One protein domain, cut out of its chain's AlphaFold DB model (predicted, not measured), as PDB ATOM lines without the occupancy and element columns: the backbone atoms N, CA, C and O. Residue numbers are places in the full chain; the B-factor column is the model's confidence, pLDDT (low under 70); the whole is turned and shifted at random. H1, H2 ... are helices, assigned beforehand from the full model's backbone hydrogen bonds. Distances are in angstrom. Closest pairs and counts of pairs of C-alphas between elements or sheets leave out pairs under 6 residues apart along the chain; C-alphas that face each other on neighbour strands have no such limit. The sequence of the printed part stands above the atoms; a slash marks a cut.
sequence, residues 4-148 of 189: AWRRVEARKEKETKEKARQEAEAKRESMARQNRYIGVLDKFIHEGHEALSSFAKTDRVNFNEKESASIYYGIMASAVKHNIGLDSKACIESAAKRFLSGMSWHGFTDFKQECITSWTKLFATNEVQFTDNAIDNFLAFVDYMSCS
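AT A GLANCE: This is residues 4 to 148 of the 189 residues of an uncharacterized protein of Prevotella sp. CAG:474 (UniProt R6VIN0). One very long helix, H1, sticks out with residues 4 to 31 as a free arm, while four shorter helices, H2 to H5, pack with its later part into a compact head. H2 folds back on H1, H3 crosses H2, H4 pairs with H3, and H5 returns to H1. The printed part has 145 residues, of which 117 are in the five named helices, H1 to H5 in order along the chain, with no named strand; its class is all helix, and it is only just extended, close to loose, with a radius of gyration of the C-alphas of 22.3 A and spans of 84 by 33 by 24 A.

HOW THE PARTS SIT: H1, residues 4 to 56, forms a hairpin with H2, residues 65 to 81; the closest C-alphas, Ile 45 and Gly 74, are 4.1 A apart. H3, residues 89 to 101, touches H2 about perpendicular, at 83 degrees, closest at C-alphas 95 and 79, 4.9 A. H4, residues 110 to 127, forms a hairpin with H3, C-alphas 125 and 89 closest at 5.9 A. H5, residues 132 to 147, touches H1, C-alphas 146 and 37 closest at 4.9 A. In each helix every O i to N i+4 pair is within hydrogen-bond range.

IN THESE COORDINATES: H1 runs 77.8 A from C-alpha 4 at (-14.623, 22.284, -65.501); H5 ends at C-alpha 147 (-31.098, 41.004, -27.595).

THE WHOLE: The printed part has no cut and no long link; residue 148 alone is under pLDDT 70.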
ATOM      1  N   ALA A   4     -14.116  20.943 -65.777       83.38
ATOM      2  CA  ALA A   4     -14.623  22.284 -65.501       83.38
ATOM      3  C   ALA A   4     -16.124  22.277 -65.161       83.38
ATOM      4  O   ALA A   4     -16.547  22.949 -64.223       83.38
ATOM      5  N   TRP A   5     -16.915  21.460 -65.863       87.50
ATOM      6  CA  TRP A   5     -18.353  21.323 -65.633       87.50
ATOM      7  C   TRP A   5     -18.657  20.680 -64.273       87.50
ATOM      8  O   TRP A   5     -19.492  21.178 -63.524       87.50
ATOM      9  N   ARG A   6     -17.903  19.636 -63.892       86.31
ATOM     10  CA  ARG A   6     -18.025  19.001 -62.564       86.31
ATOM     11  C   ARG A   6     -17.719  19.973 -61.422       86.31
ATOM     12  O   ARG A   6     -18.389  19.944 -60.395       86.31
ATOM     13  N   ARG A   7     -16.721  20.848 -61.592       86.62
ATOM     14  CA  ARG A   7     -16.354  21.861 -60.585       86.62
ATOM     15  C   ARG A   7     -17.438  22.923 -60.399       86.62
ATOM     16  O   ARG A   7     -17.618  23.387 -59.278       86.62
ATOM     17  N   VAL A   8     -18.142  23.307 -61.465       87.69
ATOM     18  CA  VAL A   8     -19.260  24.264 -61.392       87.69
ATOM     19  C   VAL A   8     -20.452  23.650 -60.663       87.69
ATOM     20  O   VAL A   8     -20.979  24.273 -59.746       87.69
ATOM     21  N   GLU A   9     -20.831  22.416 -60.995       89.44
ATOM     22  CA  GLU A   9     -21.934  21.730 -60.308       89.44
ATOM     23  C   GLU A   9     -21.630  21.496 -58.822       89.44
ATOM     24  O   GLU A   9     -22.457  21.800 -57.966       89.44
ATOM     25  N   ALA A  10     -20.395  21.108 -58.484       89.12
ATOM     26  CA  ALA A  10     -19.974  20.981 -57.088       89.12
ATOM     27  C   ALA A  10     -19.995  22.319 -56.316       89.12
ATOM     28  O   ALA A  10     -20.186  22.320 -55.100       89.12
ATOM     29  N   ARG A  11     -19.785  23.464 -56.985       89.25
ATOM     30  CA  ARG A  11     -19.919  24.793 -56.358       89.25
ATOM     31  C   ARG A  11     -21.379  25.143 -56.104       89.25
ATOM     32  O   ARG A  11     -21.697  25.511 -54.980       89.25
ATOM     33  N   LYS A  12     -22.260  24.939 -57.088       91.62
ATOM     34  CA  LYS A  12     -23.706  25.155 -56.924       91.62
ATOM     35  C   LYS A  12     -24.279  24.309 -55.788       91.62
ATOM     36  O   LYS A  12     -25.052  24.811 -54.982       91.62
ATOM     37  N   GLU A  13     -23.871  23.043 -55.687       90.75
ATOM     38  CA  GLU A  13     -24.307  22.153 -54.606       90.75
ATOM     39  C   GLU A  13     -23.795  22.606 -53.225       90.75
ATOM     40  O   GLU A  13     -24.486  22.469 -52.216       90.75
ATOM     41  N   LYS A  14     -22.585  23.172 -53.153       91.06
ATOM     42  CA  LYS A  14     -22.065  23.758 -51.908       91.06
ATOM     43  C   LYS A  14     -22.806  25.036 -51.525       91.06
ATOM     44  O   LYS A  14     -23.146  25.194 -50.358       91.06
ATOM     45  N   GLU A  15     -23.075  25.915 -52.485       92.81
ATOM     46  CA  GLU A  15     -23.812  27.164 -52.265       92.81
ATOM     47  C   GLU A  15     -25.242  26.901 -51.782       92.81
ATOM     48  O   GLU A  15     -25.702  27.552 -50.847       92.81
ATOM     49  N   THR A  16     -25.936  25.910 -52.349       92.75
ATOM     50  CA  THR A  16     -27.288  25.544 -51.896       92.75
ATOM     51  C   THR A  16     -27.288  24.953 -50.491       92.75
ATOM     52  O   THR A  16     -28.145  25.315 -49.685       92.75
ATOM     53  N   LYS A  17     -26.316  24.093 -50.158       92.31
ATOM     54  CA  LYS A  17     -26.160  23.546 -48.799       92.31
ATOM     55  C   LYS A  17     -25.839  24.630 -47.773       92.31
ATOM     56  O   LYS A  17     -26.421  24.629 -46.692       92.31
ATOM     57  N   GLU A  18     -24.948  25.559 -48.110       90.50
ATOM     58  CA  GLU A  18     -24.587  26.666 -47.223       90.50
ATOM     59  C   GLU A  18     -25.766  27.627 -47.023       90.50
ATOM     60  O   GLU A  18     -26.084  27.978 -45.890       90.50
ATOM     61  N   LYS A  19     -26.497  27.962 -48.092       92.19
ATOM     62  CA  LYS A  19     -27.721  28.763 -47.994       92.19
ATOM     63  C   LYS A  19     -28.771  28.090 -47.105       92.19
ATOM     64  O   LYS A  19     -29.333  28.738 -46.227       92.19
ATOM     65  N   ALA A  20     -28.994  26.785 -47.270       93.94
ATOM     66  CA  ALA A  20     -29.926  26.031 -46.430       93.94
ATOM     67  C   ALA A  20     -29.502  26.021 -44.950       93.94
ATOM     68  O   ALA A  20     -30.349  26.130 -44.061       93.94
ATOM     69  N   ARG A  21     -28.195  25.929 -44.674       90.50
ATOM     70  CA  ARG A  21     -27.647  26.019 -43.316       90.50
ATOM     71  C   ARG A  21     -27.884  27.402 -42.703       90.50
ATOM     72  O   ARG A  21     -28.386  27.473 -41.585       90.50
ATOM     73  N   GLN A  22     -27.577  28.473 -43.433       83.81
ATOM     74  CA  GLN A  22     -27.783  29.852 -42.974       83.81
ATOM     75  C   GLN A  22     -29.263  30.153 -42.719       83.81
ATOM     76  O   GLN A  22     -29.605  30.750 -41.702       83.81
ATOM     77  N   GLU A  23     -30.162  29.687 -43.587       91.00
ATOM     78  CA  GLU A  23     -31.606  29.826 -43.381       91.00
ATOM     79  C   GLU A  23     -32.093  29.065 -42.139       91.00
ATOM     80  O   GLU A  23     -32.947  29.565 -41.403       91.00
ATOM     81  N   ALA A  24     -31.562  27.866 -41.880       88.00
ATOM     82  CA  ALA A  24     -31.897  27.100 -40.682       88.00
ATOM     83  C   ALA A  24     -31.386  27.783 -39.401       88.00
ATOM     84  O   ALA A  24     -32.107  27.843 -38.402       88.00
ATOM     85  N   GLU A  25     -30.170  28.330 -39.435       80.75
ATOM     86  CA  GLU A  25     -29.579  29.079 -38.326       80.75
ATOM     87  C   GLU A  25     -30.347  30.376 -38.045       80.75
ATOM     88  O   GLU A  25     -30.732  30.620 -36.902       80.75
ATOM     89  N   ALA A  26     -30.693  31.141 -39.083       82.94
ATOM     90  CA  ALA A  26     -31.502  32.351 -38.959       82.94
ATOM     91  C   ALA A  26     -32.897  32.064 -38.376       82.94
ATOM     92  O   ALA A  26     -33.366  32.786 -37.496       82.94
ATOM     93  N   LYS A  27     -33.554  30.976 -38.805       87.62
ATOM     94  CA  LYS A  27     -34.837  30.542 -38.222       87.62
ATOM     95  C   LYS A  27     -34.690  30.173 -36.749       87.62
ATOM     96  O   LYS A  27     -35.533  30.557 -35.939       87.62
ATOM     97  N   ARG A  28     -33.629  29.444 -36.391       81.56
ATOM     98  CA  ARG A  28     -33.357  29.071 -34.999       81.56
ATOM     99  C   ARG A  28     -33.131  30.301 -34.124       81.56
ATOM    100  O   ARG A  28     -33.724  30.376 -33.051       81.56
ATOM    101  N   GLU A  29     -32.335  31.260 -34.587       84.44
ATOM    102  CA  GLU A  29     -32.072  32.490 -33.840       84.44
ATOM    103  C   GLU A  29     -33.318  33.374 -33.732       84.44
ATOM    104  O   GLU A  29     -33.606  33.901 -32.661       84.44
ATOM    105  N   SER A  30     -34.131  33.462 -34.788       82.19
ATOM    106  CA  SER A  30     -35.415  34.170 -34.739       82.19
ATOM    107  C   SER A  30     -36.354  33.580 -33.682       82.19
ATOM    108  O   SER A  30     -36.957  34.329 -32.914       82.19
ATOM    109  N   MET A  31     -36.463  32.249 -33.606       86.06
ATOM    110  CA  MET A  31     -37.264  31.585 -32.570       86.06
ATOM    111  C   MET A  31     -36.681  31.816 -31.173       86.06
ATOM    112  O   MET A  31     -37.422  32.090 -30.231       86.06
ATOM    113  N   ALA A  32     -35.356  31.739 -31.027       85.19
ATOM    114  CA  ALA A  32     -34.690  31.991 -29.754       85.19
ATOM    115  C   ALA A  32     -34.916  33.434 -29.274       85.19
ATOM    116  O   ALA A  32     -35.261  33.642 -28.111       85.19
ATOM    117  N   ARG A  33     -34.808  34.422 -30.170       85.44
ATOM    118  CA  ARG A  33     -35.107  35.831 -29.884       85.44
ATOM    119  C   ARG A  33     -36.561  36.028 -29.483       85.44
ATOM    120  O   ARG A  33     -36.816  36.703 -28.492       85.44
ATOM    121  N   GLN A  34     -37.504  35.415 -30.197       90.44
ATOM    122  CA  GLN A  34     -38.921  35.505 -29.848       90.44
ATOM    123  C   GLN A  34     -39.201  34.909 -28.461       90.44
ATOM    124  O   GLN A  34     -39.918  35.513 -27.669       90.44
ATOM    125  N   ASN A  35     -38.584  33.775 -28.123       89.38
ATOM    126  CA  ASN A  35     -38.705  33.187 -26.788       89.38
ATOM    127  C   ASN A  35     -38.129  34.104 -25.700       89.38
ATOM    128  O   ASN A  35     -38.743  34.249 -24.645       89.38
ATOM    129  N   ARG A  36     -36.986  34.758 -25.953       91.81
ATOM    130  CA  ARG A  36     -36.421  35.759 -25.030       91.81
ATOM    131  C   ARG A  36     -37.357  36.956 -24.863       91.81
ATOM    132  O   ARG A  36     -37.605  37.354 -23.732       91.81
ATOM    133  N   TYR A  37     -37.939  37.447 -25.955       92.88
ATOM    134  CA  TYR A  37     -38.909  38.544 -25.952       92.88
ATOM    135  C   TYR A  37     -40.141  38.246 -25.108       92.88
ATOM    136  O   TYR A  37     -40.471  39.007 -24.198       92.88
ATOM    137  N   ILE A  38     -40.768  37.090 -25.327       94.81
ATOM    138  CA  ILE A  38     -41.886  36.647 -24.490       94.81
ATOM    139  C   ILE A  38     -41.445  36.474 -23.033       94.81
ATOM    140  O   ILE A  38     -42.163  36.891 -22.131       94.81
ATOM    141  N   GLY A  39     -40.242  35.946 -22.794       93.81
ATOM    142  CA  GLY A  39     -39.684  35.816 -21.451       93.81
ATOM    143  C   GLY A  39     -39.502  37.152 -20.721       93.81
ATOM    144  O   GLY A  39     -39.713  37.212 -19.513       93.81
ATOM    145  N   VAL A  40     -39.144  38.234 -21.421       93.44
ATOM    146  CA  VAL A  40     -39.069  39.581 -20.828       93.44
ATOM    147  C   VAL A  40     -40.467  40.100 -20.488       93.44
ATOM    148  O   VAL A  40     -40.673  40.580 -19.375       93.44
ATOM    149  N   LEU A  41     -41.443  39.950 -21.389       96.69
ATOM    150  CA  LEU A  41     -42.836  40.330 -21.109       96.69
ATOM    151  C   LEU A  41     -43.401  39.571 -19.899       96.69
ATOM    152  O   LEU A  41     -44.042  40.168 -19.037       96.69
ATOM    153  N   ASP A  42     -43.119  38.273 -19.798       96.44
ATOM    154  CA  ASP A  42     -43.571  37.433 -18.687       96.44
ATOM    155  C   ASP A  42     -43.022  37.892 -17.339       96.44
ATOM    156  O   ASP A  42     -43.739  37.833 -16.340       96.44
ATOM    157  N   LYS A  43     -41.794  38.417 -17.306       95.25
ATOM    158  CA  LYS A  43     -41.223  39.005 -16.087       95.25
ATOM    159  C   LYS A  43     -41.998  40.239 -15.637       95.25
ATOM    160  O   LYS A  43     -42.358  40.308 -14.471       95.25
ATOM    161  N   PHE A  44     -42.309  41.168 -16.541       97.06
ATOM    162  CA  PHE A  44     -43.117  42.347 -16.202       97.06
ATOM    163  C   PHE A  44     -44.515  41.967 -15.703       97.06
ATOM    164  O   PHE A  44     -45.001  42.530 -14.724       97.06
ATOM    165  N   ILE A  45     -45.154  40.983 -16.345       98.06
ATOM    166  CA  ILE A  45     -46.454  40.461 -15.903       98.06
ATOM    167  C   ILE A  45     -46.334  39.881 -14.487       98.06
ATOM    168  O   ILE A  45     -47.146  40.202 -13.621       98.06
ATOM    169  N   HIS A  46     -45.305  39.071 -14.236       96.81
ATOM    170  CA  HIS A  46     -45.074  38.455 -12.934       96.81
ATOM    171  C   HIS A  46     -44.778  39.488 -11.835       96.81
ATOM    172  O   HIS A  46     -45.382  39.428 -10.768       96.81
ATOM    173  N   GLU A  47     -43.918  40.476 -12.099       96.00
ATOM    174  CA  GLU A  47     -43.621  41.571 -11.163       96.00
ATOM    175  C   GLU A  47     -44.880  42.393 -10.838       96.00
ATOM    176  O   GLU A  47     -45.108  42.763  -9.684       96.00
ATOM    177  N   GLY A  48     -45.746  42.627 -11.828       97.12
ATOM    178  CA  GLY A  48     -47.055  43.235 -11.607       97.12
ATOM    179  C   GLY A  48     -47.970  42.376 -10.721       97.12
ATOM    180  O   GLY A  48     -48.651  42.904  -9.841       97.12
ATOM    181  N   HIS A  49     -47.989  41.052 -10.909       97.62
ATOM    182  CA  HIS A  49     -48.770  40.132 -10.066       97.62
ATOM    183  C   HIS A  49     -48.250  40.057  -8.630       97.62
ATOM    184  O   HIS A  49     -49.052  40.007  -7.697       97.62
ATOM    185  N   GLU A  50     -46.933  40.082  -8.435       95.69
ATOM    186  CA  GLU A  50     -46.294  40.153  -7.115       95.69
ATOM    187  C   GLU A  50     -46.659  41.461  -6.397       95.69
ATOM    188  O   GLU A  50     -46.989  41.446  -5.206       95.69
ATOM    189  N   ALA A  51     -46.689  42.586  -7.124       96.19
ATOM    190  CA  ALA A  51     -47.132  43.873  -6.591       96.19
ATOM    191  C   ALA A  51     -48.607  43.834  -6.160       96.19
ATOM    192  O   ALA A  51     -48.920  44.213  -5.029       96.19
ATOM    193  N   LEU A  52     -49.505  43.301  -6.999       96.06
ATOM    194  CA  LEU A  52     -50.916  43.118  -6.633       96.06
ATOM    195  C   LEU A  52     -51.083  42.181  -5.433       96.06
ATOM    196  O   LEU A  52     -51.847  42.484  -4.518       96.06
ATOM    197  N   SER A  53     -50.350  41.067  -5.405       94.38
ATOM    198  CA  SER A  53     -50.393  40.090  -4.310       94.38
ATOM    199  C   SER A  53     -49.881  40.676  -2.995       94.38
ATOM    200  O   SER A  53     -50.398  40.357  -1.924       94.38
ATOM    201  N   SER A  54     -48.866  41.536  -3.056       92.25
ATOM    202  CA  SER A  54     -48.337  42.247  -1.891       92.25
ATOM    203  C   SER A  54     -49.331  43.286  -1.390       92.25
ATOM    204  O   SER A  54     -49.648  43.320  -0.201       92.25
ATOM    205  N   PHE A  55     -49.893  44.075  -2.303       92.81
ATOM    206  CA  PHE A  55     -50.910  45.069  -1.997       92.81
ATOM    207  C   PHE A  55     -52.173  44.444  -1.374       92.81
ATOM    208  O   PHE A  55     -52.687  44.962  -0.380       92.81
ATOM    209  N   ALA A  56     -52.611  43.286  -1.877       92.00
ATOM    210  CA  ALA A  56     -53.763  42.522  -1.389       92.00
ATOM    211  C   ALA A  56     -53.713  42.190   0.112       92.00
ATOM    212  O   ALA A  56     -54.752  42.128   0.780       92.00
ATOM    213  N   LYS A  57     -52.497  41.982   0.635       91.31
ATOM    214  CA  LYS A  57     -52.215  41.662   2.044       91.31
ATOM    215  C   LYS A  57     -52.230  42.894   2.949       91.31
ATOM    216  O   LYS A  57     -52.026  42.763   4.151       91.31
ATOM    217  N   THR A  58     -52.435  44.079   2.384       91.12
ATOM    218  CA  THR A  58     -52.520  45.332   3.133       91.12
ATOM    219  C   THR A  58     -53.967  45.802   3.268       91.12
ATOM    220  O   THR A  58     -54.861  45.352   2.545       91.12
ATOM    221  N   ASP A  59     -54.183  46.748   4.183       89.06
ATOM    222  CA  ASP A  59     -55.466  47.439   4.375       89.06
ATOM    223  C   ASP A  59     -55.524  48.787   3.636       89.06
ATOM    224  O   ASP A  59     -56.420  49.601   3.856       89.06
ATOM    225  N   ARG A  60     -54.544  49.054   2.762       90.69
ATOM    226  CA  ARG A  60     -54.495  50.284   1.969       90.69
ATOM    227  C   ARG A  60     -55.539  50.251   0.859       90.69
ATOM    228  O   ARG A  60     -55.898  49.193   0.352       90.69
ATOM    229  N   VAL A  61     -55.958  51.446   0.453       85.62
ATOM    230  CA  VAL A  61     -56.939  51.649  -0.622       85.62
ATOM    231  C   VAL A  61     -56.329  52.147  -1.933       85.62
ATOM    232  O   VAL A  61     -57.040  52.217  -2.924       85.62
ATOM    233  N   ASN A  62     -55.026  52.458  -1.942       89.25
ATOM    234  CA  ASN A  62     -54.287  52.948  -3.109       89.25
ATOM    235  C   ASN A  62     -52.927  52.245  -3.228       89.25
ATOM    236  O   ASN A  62     -52.280  51.957  -2.210       89.25
ATOM    237  N   PHE A  63     -52.474  52.039  -4.464       93.81
ATOM    238  CA  PHE A  63     -51.122  51.574  -4.765       93.81
ATOM    239  C   PHE A  63     -50.084  52.630  -4.366       93.81
ATOM    240  O   PHE A  63     -50.313  53.834  -4.497       93.81
ATOM    241  N   ASN A  64     -48.931  52.187  -3.864       93.81
ATOM    242  CA  ASN A  64     -47.773  53.074  -3.760       93.81
ATOM    243  C   ASN A  64     -47.086  53.218  -5.128       93.81
ATOM    244  O   ASN A  64     -47.358  52.463  -6.053       93.81
ATOM    245  N   GLU A  65     -46.157  54.162  -5.246       94.00
ATOM    246  CA  GLU A  65     -45.466  54.456  -6.508       94.00
ATOM    247  C   GLU A  65     -44.795  53.227  -7.146       94.00
ATOM    248  O   GLU A  65     -44.893  53.024  -8.355       94.00
ATOM    249  N   LYS A  66     -44.167  52.365  -6.335       93.81
ATOM    250  CA  LYS A  66     -43.505  51.148  -6.825       93.81
ATOM    251  C   LYS A  66     -44.515  50.125  -7.335       93.81
ATOM    252  O   LYS A  66     -44.323  49.558  -8.403       93.81
ATOM    253  N   GLU A  67     -45.596  49.915  -6.589       95.00
ATOM    254  CA  GLU A  67     -46.693  49.029  -6.985       95.00
ATOM    255  C   GLU A  67     -47.347  49.526  -8.272       95.00
ATOM    256  O   GLU A  67     -47.493  48.752  -9.215       95.00
ATOM    257  N   SER A  68     -47.659  50.822  -8.348       95.56
ATOM    258  CA  SER A  68     -48.216  51.458  -9.541       95.56
ATOM    259  C   SER A  68     -47.319  51.253 -10.758       95.56
ATOM    260  O   SER A  68     -47.819  50.878 -11.815       95.56
ATOM    261  N   ALA A  69     -46.002  51.436 -10.623       96.19
ATOM    262  CA  ALA A  69     -45.062  51.214 -11.719       96.19
ATOM    263  C   ALA A  69     -45.050  49.747 -12.185       96.19
ATOM    264  O   ALA A  69     -45.187  49.483 -13.382       96.19
ATOM    265  N   SER A  70     -44.954  48.786 -11.259       97.19
ATOM    266  CA  SER A  70     -44.978  47.355 -11.598       97.19
ATOM    267  C   SER A  70     -46.294  46.937 -12.259       97.19
ATOM    268  O   SER A  70     -46.289  46.184 -13.231       97.19
ATOM    269  N   ILE A  71     -47.430  47.445 -11.774       97.88
ATOM    270  CA  ILE A  71     -48.755  47.160 -12.339       97.88
ATOM    271  C   ILE A  71     -48.900  47.803 -13.723       97.88
ATOM    272  O   ILE A  71     -49.388  47.153 -14.645       97.88
ATOM    273  N   TYR A  72     -48.441  49.047 -13.897       98.25
ATOM    274  CA  TYR A  72     -48.463  49.760 -15.176       98.25
ATOM    275  C   TYR A  72     -47.731  48.974 -16.268       98.25
ATOM    276  O   TYR A  72     -48.332  48.631 -17.291       98.25
ATOM    277  N   TYR A  73     -46.472  48.605 -16.025       98.31
ATOM    278  CA  TYR A  73     -45.701  47.829 -16.995       98.31
ATOM    279  C   TYR A  73     -46.206  46.389 -17.132       98.31
ATOM    280  O   TYR A  73     -46.161  45.838 -18.230       98.31
ATOM    281  N   GLY A  74     -46.758  45.789 -16.073       98.25
ATOM    282  CA  GLY A  74     -47.416  44.481 -16.145       98.25
ATOM    283  C   GLY A  74     -48.631  44.475 -17.081       98.25
ATOM    284  O   GLY A  74     -48.798  43.543 -17.874       98.25
ATOM    285  N   ILE A  75     -49.443  45.537 -17.059       98.38
ATOM    286  CA  ILE A  75     -50.573  45.714 -17.983       98.38
ATOM    287  C   ILE A  75     -50.074  45.932 -19.413       98.38
ATOM    288  O   ILE A  75     -50.579  45.269 -20.319       98.38
ATOM    289  N   MET A  76     -49.065  46.789 -19.629       98.38
ATOM    290  CA  MET A  76     -48.473  46.985 -20.965       98.38
ATOM    291  C   MET A  76     -47.911  45.681 -21.525       98.38
ATOM    292  O   MET A  76     -48.202  45.318 -22.663       98.38
ATOM    293  N   ALA A  77     -47.165  44.934 -20.712       98.19
ATOM    294  CA  ALA A  77     -46.601  43.653 -21.104       98.19
ATOM    295  C   ALA A  77     -47.691  42.638 -21.465       98.19
ATOM    296  O   ALA A  77     -47.574  41.932 -22.468       98.19
ATOM    297  N   SER A  78     -48.780  42.592 -20.690       98.12
ATOM    298  CA  SER A  78     -49.935  41.745 -20.997       98.12
ATOM    299  C   SER A  78     -50.620  42.158 -22.300       98.12
ATOM    300  O   SER A  78     -50.941  41.297 -23.120       98.12
ATOM    301  N   ALA A  79     -50.797  43.462 -22.528       98.19
ATOM    302  CA  ALA A  79     -51.385  43.992 -23.751       98.19
ATOM    303  C   ALA A  79     -50.571  43.570 -24.981       98.19
ATOM    304  O   ALA A  79     -51.112  42.955 -25.897       98.19
ATOM    305  N   VAL A  80     -49.251  43.785 -24.944       97.81
ATOM    306  CA  VAL A  80     -48.324  43.399 -26.017       97.81
ATOM    307  C   VAL A  80     -48.330  41.887 -26.236       97.81
ATOM    308  O   VAL A  80     -48.530  41.428 -27.358       97.81
ATOM    309  N   LYS A  81     -48.198  41.087 -25.169       97.06
ATOM    310  CA  LYS A  81     -48.187  39.614 -25.251       97.06
ATOM    311  C   LYS A  81     -49.458  39.048 -25.895       97.06
ATOM    312  O   LYS A  81     -49.422  37.978 -26.505       97.06
ATOM    313  N   HIS A  82     -50.586  39.738 -25.739       97.19
ATOM    314  CA  HIS A  82     -51.889  39.297 -26.229       97.19
ATOM    315  C   HIS A  82     -52.418  40.105 -27.418       97.19
ATOM    316  O   HIS A  82     -53.565  39.895 -27.806       97.19
ATOM    317  N   ASN A  83     -51.588  40.963 -28.025       96.44
ATOM    318  CA  ASN A  83     -51.946  41.820 -29.158       96.44
ATOM    319  C   ASN A  83     -53.202  42.677 -28.897       96.44
ATOM    320  O   ASN A  83     -54.094  42.771 -29.739       96.44
ATOM    321  N   ILE A  84     -53.289  43.275 -27.708       97.19
ATOM    322  CA  ILE A  84     -54.370  44.179 -27.302       97.19
ATOM    323  C   ILE A  84     -53.857  45.619 -27.412       97.19
ATOM    324  O   ILE A  84     -52.809  45.943 -26.858       97.19
ATOM    325  N   GLY A  85     -54.596  46.484 -28.112       95.06
ATOM    326  CA  GLY A  85     -54.288  47.917 -28.186       95.06
ATOM    327  C   GLY A  85     -54.436  48.628 -26.834       95.06
ATOM    328  O   GLY A  85     -55.155  48.168 -25.949       95.06
ATOM    329  N   LEU A  86     -53.772  49.771 -26.671       96.00
ATOM    330  CA  LEU A  86     -53.894  50.638 -25.487       96.00
ATOM    331  C   LEU A  86     -54.401  52.047 -25.855       96.00
ATOM    332  O   LEU A  86     -54.247  52.992 -25.092       96.00
ATOM    333  N   ASP A  87     -55.036  52.161 -27.019       92.88
ATOM    334  CA  ASP A  87     -55.529  53.388 -27.655       92.88
ATOM    335  C   ASP A  87     -56.954  53.777 -27.226       92.88
ATOM    336  O   ASP A  87     -57.391  54.911 -27.420       92.88
ATOM    337  N   SER A  88     -57.699  52.847 -26.624       95.06
ATOM    338  CA  SER A  88     -59.062  53.087 -26.153       95.06
ATOM    339  C   SER A  88     -59.302  52.526 -24.757       95.06
ATOM    340  O   SER A  88     -58.727  51.513 -24.354       95.06
ATOM    341  N   LYS A  89     -60.235  53.141 -24.023       95.62
ATOM    342  CA  LYS A  89     -60.618  52.693 -22.676       95.62
ATOM    343  C   LYS A  89     -61.086  51.231 -22.646       95.62
ATOM    344  O   LYS A  89     -60.763  50.513 -21.705       95.62
ATOM    345  N   ALA A  90     -61.799  50.780 -23.678       95.81
ATOM    346  CA  ALA A  90     -62.267  49.397 -23.786       95.81
ATOM    347  C   ALA A  90     -61.110  48.405 -23.996       95.81
ATOM    348  O   ALA A  90     -61.093  47.325 -23.394       95.81
ATOM    349  N   CYS A  91     -60.122  48.771 -24.817       96.56
ATOM    350  CA  CYS A  91     -58.936  47.950 -25.035       96.56
ATOM    351  C   CYS A  91     -58.035  47.927 -23.790       96.56
ATOM    352  O   CYS A  91     -57.616  46.849 -23.374       96.56
ATOM    353  N   ILE A  92     -57.860  49.063 -23.108       97.69
ATOM    354  CA  ILE A  92     -57.150  49.147 -21.819       97.69
ATOM    355  C   ILE A  92     -57.828  48.274 -20.755       97.69
ATOM    356  O   ILE A  92     -57.163  47.506 -20.059       97.69
ATOM    357  N   GLU A  93     -59.159  48.324 -20.640       96.62
ATOM    358  CA  GLU A  93     -59.887  47.458 -19.709       96.62
ATOM    359  C   GLU A  93     -59.698  45.972 -20.062       96.62
ATOM    360  O   GLU A  93     -59.560  45.126 -19.174       96.62
ATOM    361  N   SER A  94     -59.653  45.644 -21.355       97.06
ATOM    362  CA  SER A  94     -59.395  44.284 -21.840       97.06
ATOM    363  C   SER A  94     -57.972  43.820 -21.515       97.06
ATOM    364  O   SER A  94     -57.792  42.686 -21.068       97.06
ATOM    365  N   ALA A  95     -56.975  44.698 -21.648       98.06
ATOM    366  CA  ALA A  95     -55.598  44.437 -21.237       98.06
ATOM    367  C   ALA A  95     -55.496  44.210 -19.723       98.06
ATOM    368  O   ALA A  95     -54.904  43.222 -19.292       98.06
ATOM    369  N   ALA A  96     -56.150  45.045 -18.910       98.12
ATOM    370  CA  ALA A  96     -56.184  44.878 -17.457       98.12
ATOM    371  C   ALA A  96     -56.864  43.558 -17.043       98.12
ATOM    372  O   ALA A  96     -56.358  42.836 -16.184       98.12
ATOM    373  N   LYS A  97     -57.979  43.184 -17.689       97.31
ATOM    374  CA  LYS A  97     -58.631  41.877 -17.487       97.31
ATOM    375  C   LYS A  97     -57.700  40.726 -17.846       97.31
ATOM    376  O   LYS A  97     -57.627  39.742 -17.111       97.31
ATOM    377  N   ARG A  98     -56.988  40.839 -18.969       97.81
ATOM    378  CA  ARG A  98     -56.062  39.799 -19.412       97.81
ATOM    379  C   ARG A  98     -54.890  39.651 -18.447       97.81
ATOM    380  O   ARG A  98     -54.577  38.523 -18.068       97.81
ATOM    381  N   PHE A  99     -54.332  40.764 -17.991       98.19
ATOM    382  CA  PHE A  99     -53.307  40.812 -16.959       98.19
ATOM    383  C   PHE A  99     -53.773  40.104 -15.678       98.19
ATOM    384  O   PHE A  99     -53.117  39.167 -15.233       98.19
ATOM    385  N   LEU A 100     -54.951  40.448 -15.148       97.69
ATOM    386  CA  LEU A 100     -55.508  39.825 -13.939       97.69
ATOM    387  C   LEU A 100     -55.847  38.335 -14.108       97.69
ATOM    388  O   LEU A 100     -55.783  37.585 -13.138       97.69
ATOM    389  N   SER A 101     -56.183  37.881 -15.321       95.75
ATOM    390  CA  SER A 101     -56.529  36.471 -15.575       95.75
ATOM    391  C   SER A 101     -55.381  35.490 -15.318       95.75
ATOM    392  O   SER A 101     -55.630  34.306 -15.115       95.75
ATOM    393  N   GLY A 102     -54.134  35.974 -15.336       92.00
ATOM    394  CA  GLY A 102     -52.949  35.173 -15.025       92.00
ATOM    395  C   GLY A 102     -52.543  35.191 -13.550       92.00
ATOM    396  O   GLY A 102     -51.623  34.467 -13.182       92.00
ATOM    397  N   MET A 103     -53.187  36.014 -12.718       92.75
ATOM    398  CA  MET A 103     -52.846  36.149 -11.302       92.75
ATOM    399  C   MET A 103     -53.336  34.930 -10.509       92.75
ATOM    400  O   MET A 103     -54.466  34.471 -10.684       92.75
ATOM    401  N   SER A 104     -52.497  34.420  -9.603       92.38
ATOM    402  CA  SER A 104     -52.918  33.404  -8.636       92.38
ATOM    403  C   SER A 104     -53.703  34.054  -7.501       92.38
ATOM    404  O   SER A 104     -53.191  34.928  -6.805       92.38
ATOM    405  N   TRP A 105     -54.931  33.587  -7.285       93.19
ATOM    406  CA  TRP A 105     -55.800  34.056  -6.200       93.19
ATOM    407  C   TRP A 105     -55.741  33.170  -4.950       93.19
ATOM    408  O   TRP A 105     -56.492  33.372  -3.998       93.19
ATOM    409  N   HIS A 106     -54.849  32.174  -4.928       92.50
ATOM    410  CA  HIS A 106     -54.730  31.265  -3.793       92.50
ATOM    411  C   HIS A 106     -54.382  32.027  -2.504       92.50
ATOM    412  O   HIS A 106     -53.401  32.765  -2.452       92.50
ATOM    413  N   GLY A 107     -55.182  31.817  -1.456       90.50
ATOM    414  CA  GLY A 107     -55.013  32.489  -0.166       90.50
ATOM    415  C   GLY A 107     -55.696  33.858  -0.057       90.50
ATOM    416  O   GLY A 107     -55.585  34.488   0.993       90.50
ATOM    417  N   PHE A 108     -56.425  34.308  -1.085       92.38
ATOM    418  CA  PHE A 108     -57.271  35.501  -1.028       92.38
ATOM    419  C   PHE A 108     -58.756  35.132  -0.974       92.38
ATOM    420  O   PHE A 108     -59.169  34.086  -1.468       92.38
ATOM    421  N   THR A 109     -59.561  35.993  -0.351       93.06
ATOM    422  CA  THR A 109     -61.022  35.859  -0.358       93.06
ATOM    423  C   THR A 109     -61.603  36.391  -1.663       93.06
ATOM    424  O   THR A 109     -61.029  37.303  -2.264       93.06
ATOM    425  N   ASP A 110     -62.785  35.907  -2.044       94.50
ATOM    426  CA  ASP A 110     -63.519  36.402  -3.217       94.50
ATOM    427  C   ASP A 110     -63.712  37.925  -3.158       94.50
ATOM    428  O   ASP A 110     -63.460  38.632  -4.131       94.50
ATOM    429  N   PHE A 111     -64.031  38.457  -1.973       91.62
ATOM    430  CA  PHE A 111     -64.129  39.899  -1.749       91.62
ATOM    431  C   PHE A 111     -62.817  40.633  -2.067       91.62
ATOM    432  O   PHE A 111     -62.820  41.633  -2.784       91.62
ATOM    433  N   LYS A 112     -61.671  40.142  -1.572       91.19
ATOM    434  CA  LYS A 112     -60.366  40.762  -1.860       91.19
ATOM    435  C   LYS A 112     -60.042  40.690  -3.352       91.19
ATOM    436  O   LYS A 112     -59.561  41.679  -3.905       91.19
ATOM    437  N   GLN A 113     -60.342  39.570  -4.005       94.12
ATOM    438  CA  GLN A 113     -60.176  39.413  -5.448       94.12
ATOM    439  C   GLN A 113     -61.021  40.425  -6.239       94.12
ATOM    440  O   GLN A 113     -60.505  41.066  -7.162       94.12
ATOM    441  N   GLU A 114     -62.288  40.626  -5.870       93.81
ATOM    442  CA  GLU A 114     -63.162  41.628  -6.490       93.81
ATOM    443  C   GLU A 114     -62.652  43.060  -6.279       93.81
ATOM    444  O   GLU A 114     -62.624  43.849  -7.231       93.81
ATOM    445  N   CYS A 115     -62.187  43.394  -5.069       92.44
ATOM    446  CA  CYS A 115     -61.608  44.705  -4.770       92.44
ATOM    447  C   CYS A 115     -60.374  44.990  -5.630       92.44
ATOM    448  O   CYS A 115     -60.314  46.021  -6.298       92.44
ATOM    449  N   ILE A 116     -59.411  44.065  -5.667       94.25
ATOM    450  CA  ILE A 116     -58.168  44.230  -6.438       94.25
ATOM    451  C   ILE A 116     -58.472  44.322  -7.931       94.25
ATOM    452  O   ILE A 116     -57.905  45.163  -8.630       94.25
ATOM    453  N   THR A 117     -59.403  43.500  -8.417       95.00
ATOM    454  CA  THR A 117     -59.859  43.552  -9.809       95.00
ATOM    455  C   THR A 117     -60.444  44.921 -10.147       95.00
ATOM    456  O   THR A 117     -60.131  45.490 -11.193       95.00
ATOM    457  N   SER A 118     -61.282  45.465  -9.264       94.00
ATOM    458  CA  SER A 118     -61.929  46.763  -9.460       94.00
ATOM    459  C   SER A 118     -60.919  47.909  -9.420       94.00
ATOM    460  O   SER A 118     -60.907  48.741 -10.327       94.00
ATOM    461  N   TRP A 119     -60.016  47.917  -8.438       94.69
ATOM    462  CA  TRP A 119     -58.963  48.929  -8.330       94.69
ATOM    463  C   TRP A 119     -57.977  48.886  -9.491       94.69
ATOM    464  O   TRP A 119     -57.660  49.929 -10.043       94.69
ATOM    465  N   THR A 120     -57.557  47.703  -9.939       96.62
ATOM    466  CA  THR A 120     -56.650  47.590 -11.095       96.62
ATOM    467  C   THR A 120     -57.298  48.140 -12.368       96.62
ATOM    468  O   THR A 120     -56.638  48.814 -13.156       96.62
ATOM    469  N   LYS A 121     -58.604  47.904 -12.572       96.06
ATOM    470  CA  LYS A 121     -59.343  48.482 -13.707       96.06
ATOM    471  C   LYS A 121     -59.460  50.004 -13.606       96.06
ATOM    472  O   LYS A 121     -59.278  50.680 -14.619       96.06
ATOM    473  N   LEU A 122     -59.765  50.540 -12.421       95.56
ATOM    474  CA  LEU A 122     -59.823  51.988 -12.191       95.56
ATOM    475  C   LEU A 122     -58.460  52.631 -12.440       95.56
ATOM    476  O   LEU A 122     -58.377  53.553 -13.246       95.56
ATOM    477  N   PHE A 123     -57.401  52.072 -11.857       96.12
ATOM    478  CA  PHE A 123     -56.024  52.490 -12.086       96.12
ATOM    479  C   PHE A 123     -55.710  52.560 -13.583       96.12
ATOM    480  O   PHE A 123     -55.390  53.629 -14.100       96.12
ATOM    481  N   ALA A 124     -55.912  51.452 -14.304       96.88
ATOM    482  CA  ALA A 124     -55.592  51.349 -15.725       96.88
ATOM    483  C   ALA A 124     -56.356  52.356 -16.598       96.88
ATOM    484  O   ALA A 124     -55.810  52.859 -17.573       96.88
ATOM    485  N   THR A 125     -57.625  52.626 -16.282       96.00
ATOM    486  CA  THR A 125     -58.514  53.398 -17.167       96.00
ATOM    487  C   THR A 125     -58.691  54.864 -16.783       96.00
ATOM    488  O   THR A 125     -59.177  55.637 -17.612       96.00
ATOM    489  N   ASN A 126     -58.351  55.245 -15.550       92.50
ATOM    490  CA  ASN A 126     -58.593  56.586 -15.023       92.50
ATOM    491  C   ASN A 126     -57.339  57.253 -14.434       92.50
ATOM    492  O   ASN A 126     -57.281  58.480 -14.439       92.50
ATOM    493  N   GLU A 127     -56.376  56.492 -13.907       91.56
ATOM    494  CA  GLU A 127     -55.251  57.058 -13.143       91.56
ATOM    495  C   GLU A 127     -53.949  57.133 -13.944       91.56
ATOM    496  O   GLU A 127     -53.124  58.009 -13.688       91.56
ATOM    497  N   VAL A 128     -53.765  56.253 -14.931       93.38
ATOM    498  CA  VAL A 128     -52.570  56.230 -15.787       93.38
ATOM    499  C   VAL A 128     -52.900  56.484 -17.249       93.38
ATOM    500  O   VAL A 128     -54.024  56.285 -17.706       93.38
ATOM    501  N   GLN A 129     -51.884  56.913 -18.000       93.94
ATOM    502  CA  GLN A 129     -51.971  57.101 -19.444       93.94
ATOM    503  C   GLN A 129     -50.981  56.189 -20.169       93.94
ATOM    504  O   GLN A 129     -49.789  56.141 -19.854       93.94
ATOM    505  N   PHE A 130     -51.479  55.490 -21.183       95.38
ATOM    506  CA  PHE A 130     -50.676  54.698 -22.109       95.38
ATOM    507  C   PHE A 130     -50.460  55.518 -23.380       95.38
ATOM    508  O   PHE A 130     -51.177  55.373 -24.361       95.38
ATOM    509  N   THR A 131     -49.519  56.459 -23.319       95.88
ATOM    510  CA  THR A 131     -49.162  57.278 -24.486       95.88
ATOM    511  C   THR A 131     -48.324  56.469 -25.471       95.88
ATOM    512  O   THR A 131     -47.546  55.615 -25.042       95.88
ATOM    513  N   ASP A 132     -48.411  56.783 -26.765       95.31
ATOM    514  CA  ASP A 132     -47.608  56.122 -27.807       95.31
ATOM    515  C   ASP A 132     -46.112  56.149 -27.470       95.31
ATOM    516  O   ASP A 132     -45.445  55.123 -27.505       95.31
ATOM    517  N   ASN A 133     -45.598  57.286 -26.987       96.31
ATOM    518  CA  ASN A 133     -44.201  57.404 -26.570       96.31
ATOM    519  C   ASN A 133     -43.841  56.476 -25.393       96.31
ATOM    520  O   ASN A 133     -42.745  55.924 -25.352       96.31
ATOM    521  N   ALA A 134     -44.731  56.295 -24.413       94.69
ATOM    522  CA  ALA A 134     -44.478  55.356 -23.317       94.69
ATOM    523  C   ALA A 134     -44.461  53.905 -23.821       94.69
ATOM    524  O   ALA A 134     -43.609  53.119 -23.405       94.69
ATOM    525  N   ILE A 135     -45.368  53.572 -24.744       96.25
ATOM    526  CA  ILE A 135     -45.447  52.255 -25.384       96.25
ATOM    527  C   ILE A 135     -44.189  51.982 -26.206       96.25
ATOM    528  O   ILE A 135     -43.555  50.951 -26.000       96.25
ATOM    529  N   ASP A 136     -43.773  52.913 -27.058       97.00
ATOM    530  CA  ASP A 136     -42.585  52.769 -27.898       97.00
ATOM    531  C   ASP A 136     -41.312  52.619 -27.060       97.00
ATOM    532  O   ASP A 136     -40.498  51.732 -27.325       97.00
ATOM    533  N   ASN A 137     -41.160  53.417 -25.997       96.62
ATOM    534  CA  ASN A 137     -40.025  53.292 -25.080       96.62
ATOM    535  C   ASN A 137     -40.017  51.935 -24.363       96.62
ATOM    536  O   ASN A 137     -38.964  51.309 -24.239       96.62
ATOM    537  N   PHE A 138     -41.182  51.455 -23.922       96.75
ATOM    538  CA  PHE A 138     -41.311  50.130 -23.324       96.75
ATOM    539  C   PHE A 138     -40.955  49.023 -24.325       96.75
ATOM    540  O   PHE A 138     -40.179  48.127 -23.998       96.75
ATOM    541  N   LEU A 139     -41.460  49.090 -25.556       96.19
ATOM    542  CA  LEU A 139     -41.174  48.101 -26.598       96.19
ATOM    543  C   LEU A 139     -39.694  48.091 -26.991       96.19
ATOM    544  O   LEU A 139     -39.115  47.012 -27.120       96.19
ATOM    545  N   ALA A 140     -39.072  49.263 -27.126       95.44
ATOM    546  CA  ALA A 140     -37.640  49.390 -27.384       95.44
ATOM    547  C   ALA A 140     -36.809  48.798 -26.238       95.44
ATOM    548  O   ALA A 140     -35.823  48.101 -26.482       95.44
ATOM    549  N   PHE A 141     -37.237  49.015 -24.990       93.62
ATOM    550  CA  PHE A 141     -36.620  48.386 -23.830       93.62
ATOM    551  C   PHE A 141     -36.746  46.862 -23.895       93.62
ATOM    552  O   PHE A 141     -35.738  46.165 -23.832       93.62
ATOM    553  N   VAL A 142     -37.952  46.319 -24.082       93.69
ATOM    554  CA  VAL A 142     -38.159  44.866 -24.180       93.69
ATOM    555  C   VAL A 142     -37.321  44.267 -25.313       93.69
ATOM    556  O   VAL A 142     -36.692  43.228 -25.114       93.69
ATOM    557  N   ASP A 143     -37.254  44.920 -26.474       92.38
ATOM    558  CA  ASP A 143     -36.434  44.461 -27.598       92.38
ATOM    559  C   ASP A 143     -34.940  44.431 -27.245       92.38
ATOM    560  O   ASP A 143     -34.289  43.399 -27.419       92.38
ATOM    561  N   TYR A 144     -34.420  45.504 -26.642       89.44
ATOM    562  CA  TYR A 144     -33.039  45.569 -26.157       89.44
ATOM    563  C   TYR A 144     -32.719  44.419 -25.190       89.44
ATOM    564  O   TYR A 144     -31.744  43.687 -25.375       89.44
ATOM    565  N   MET A 145     -33.597  44.197 -24.213       86.44
ATOM    566  CA  MET A 145     -33.458  43.144 -23.205       86.44
ATOM    567  C   MET A 145     -33.527  41.733 -23.796       86.44
ATOM    568  O   MET A 145     -32.940  40.794 -23.263       86.44
ATOM    569  N   SER A 146     -34.227  41.578 -24.917       84.75
ATOM    570  CA  SER A 146     -34.336  40.315 -25.655       84.75
ATOM    571  C   SER A 146     -33.103  40.023 -26.507       84.75
ATOM    572  O   SER A 146     -32.856  38.871 -26.883       84.75
ATOM    573  N   CYS A 147     -32.337  41.065 -26.830       76.38
ATOM    574  CA  CYS A 147     -31.098  41.004 -27.595       76.38
ATOM    575  C   CYS A 147     -29.849  40.887 -26.708       76.38
ATOM    576  O   CYS A 147     -28.847  40.341 -27.165       76.38
ATOM    577  N   SER A 148     -29.893  41.344 -25.452       61.91
ATOM    578  CA  SER A 148     -28.791  41.192 -24.497       61.91
ATOM    579  C   SER A 148     -28.843  39.823 -23.810       61.91
ATOM    580  O   SER A 148     -29.799  39.522 -23.100       61.91
TER     581      SER A 148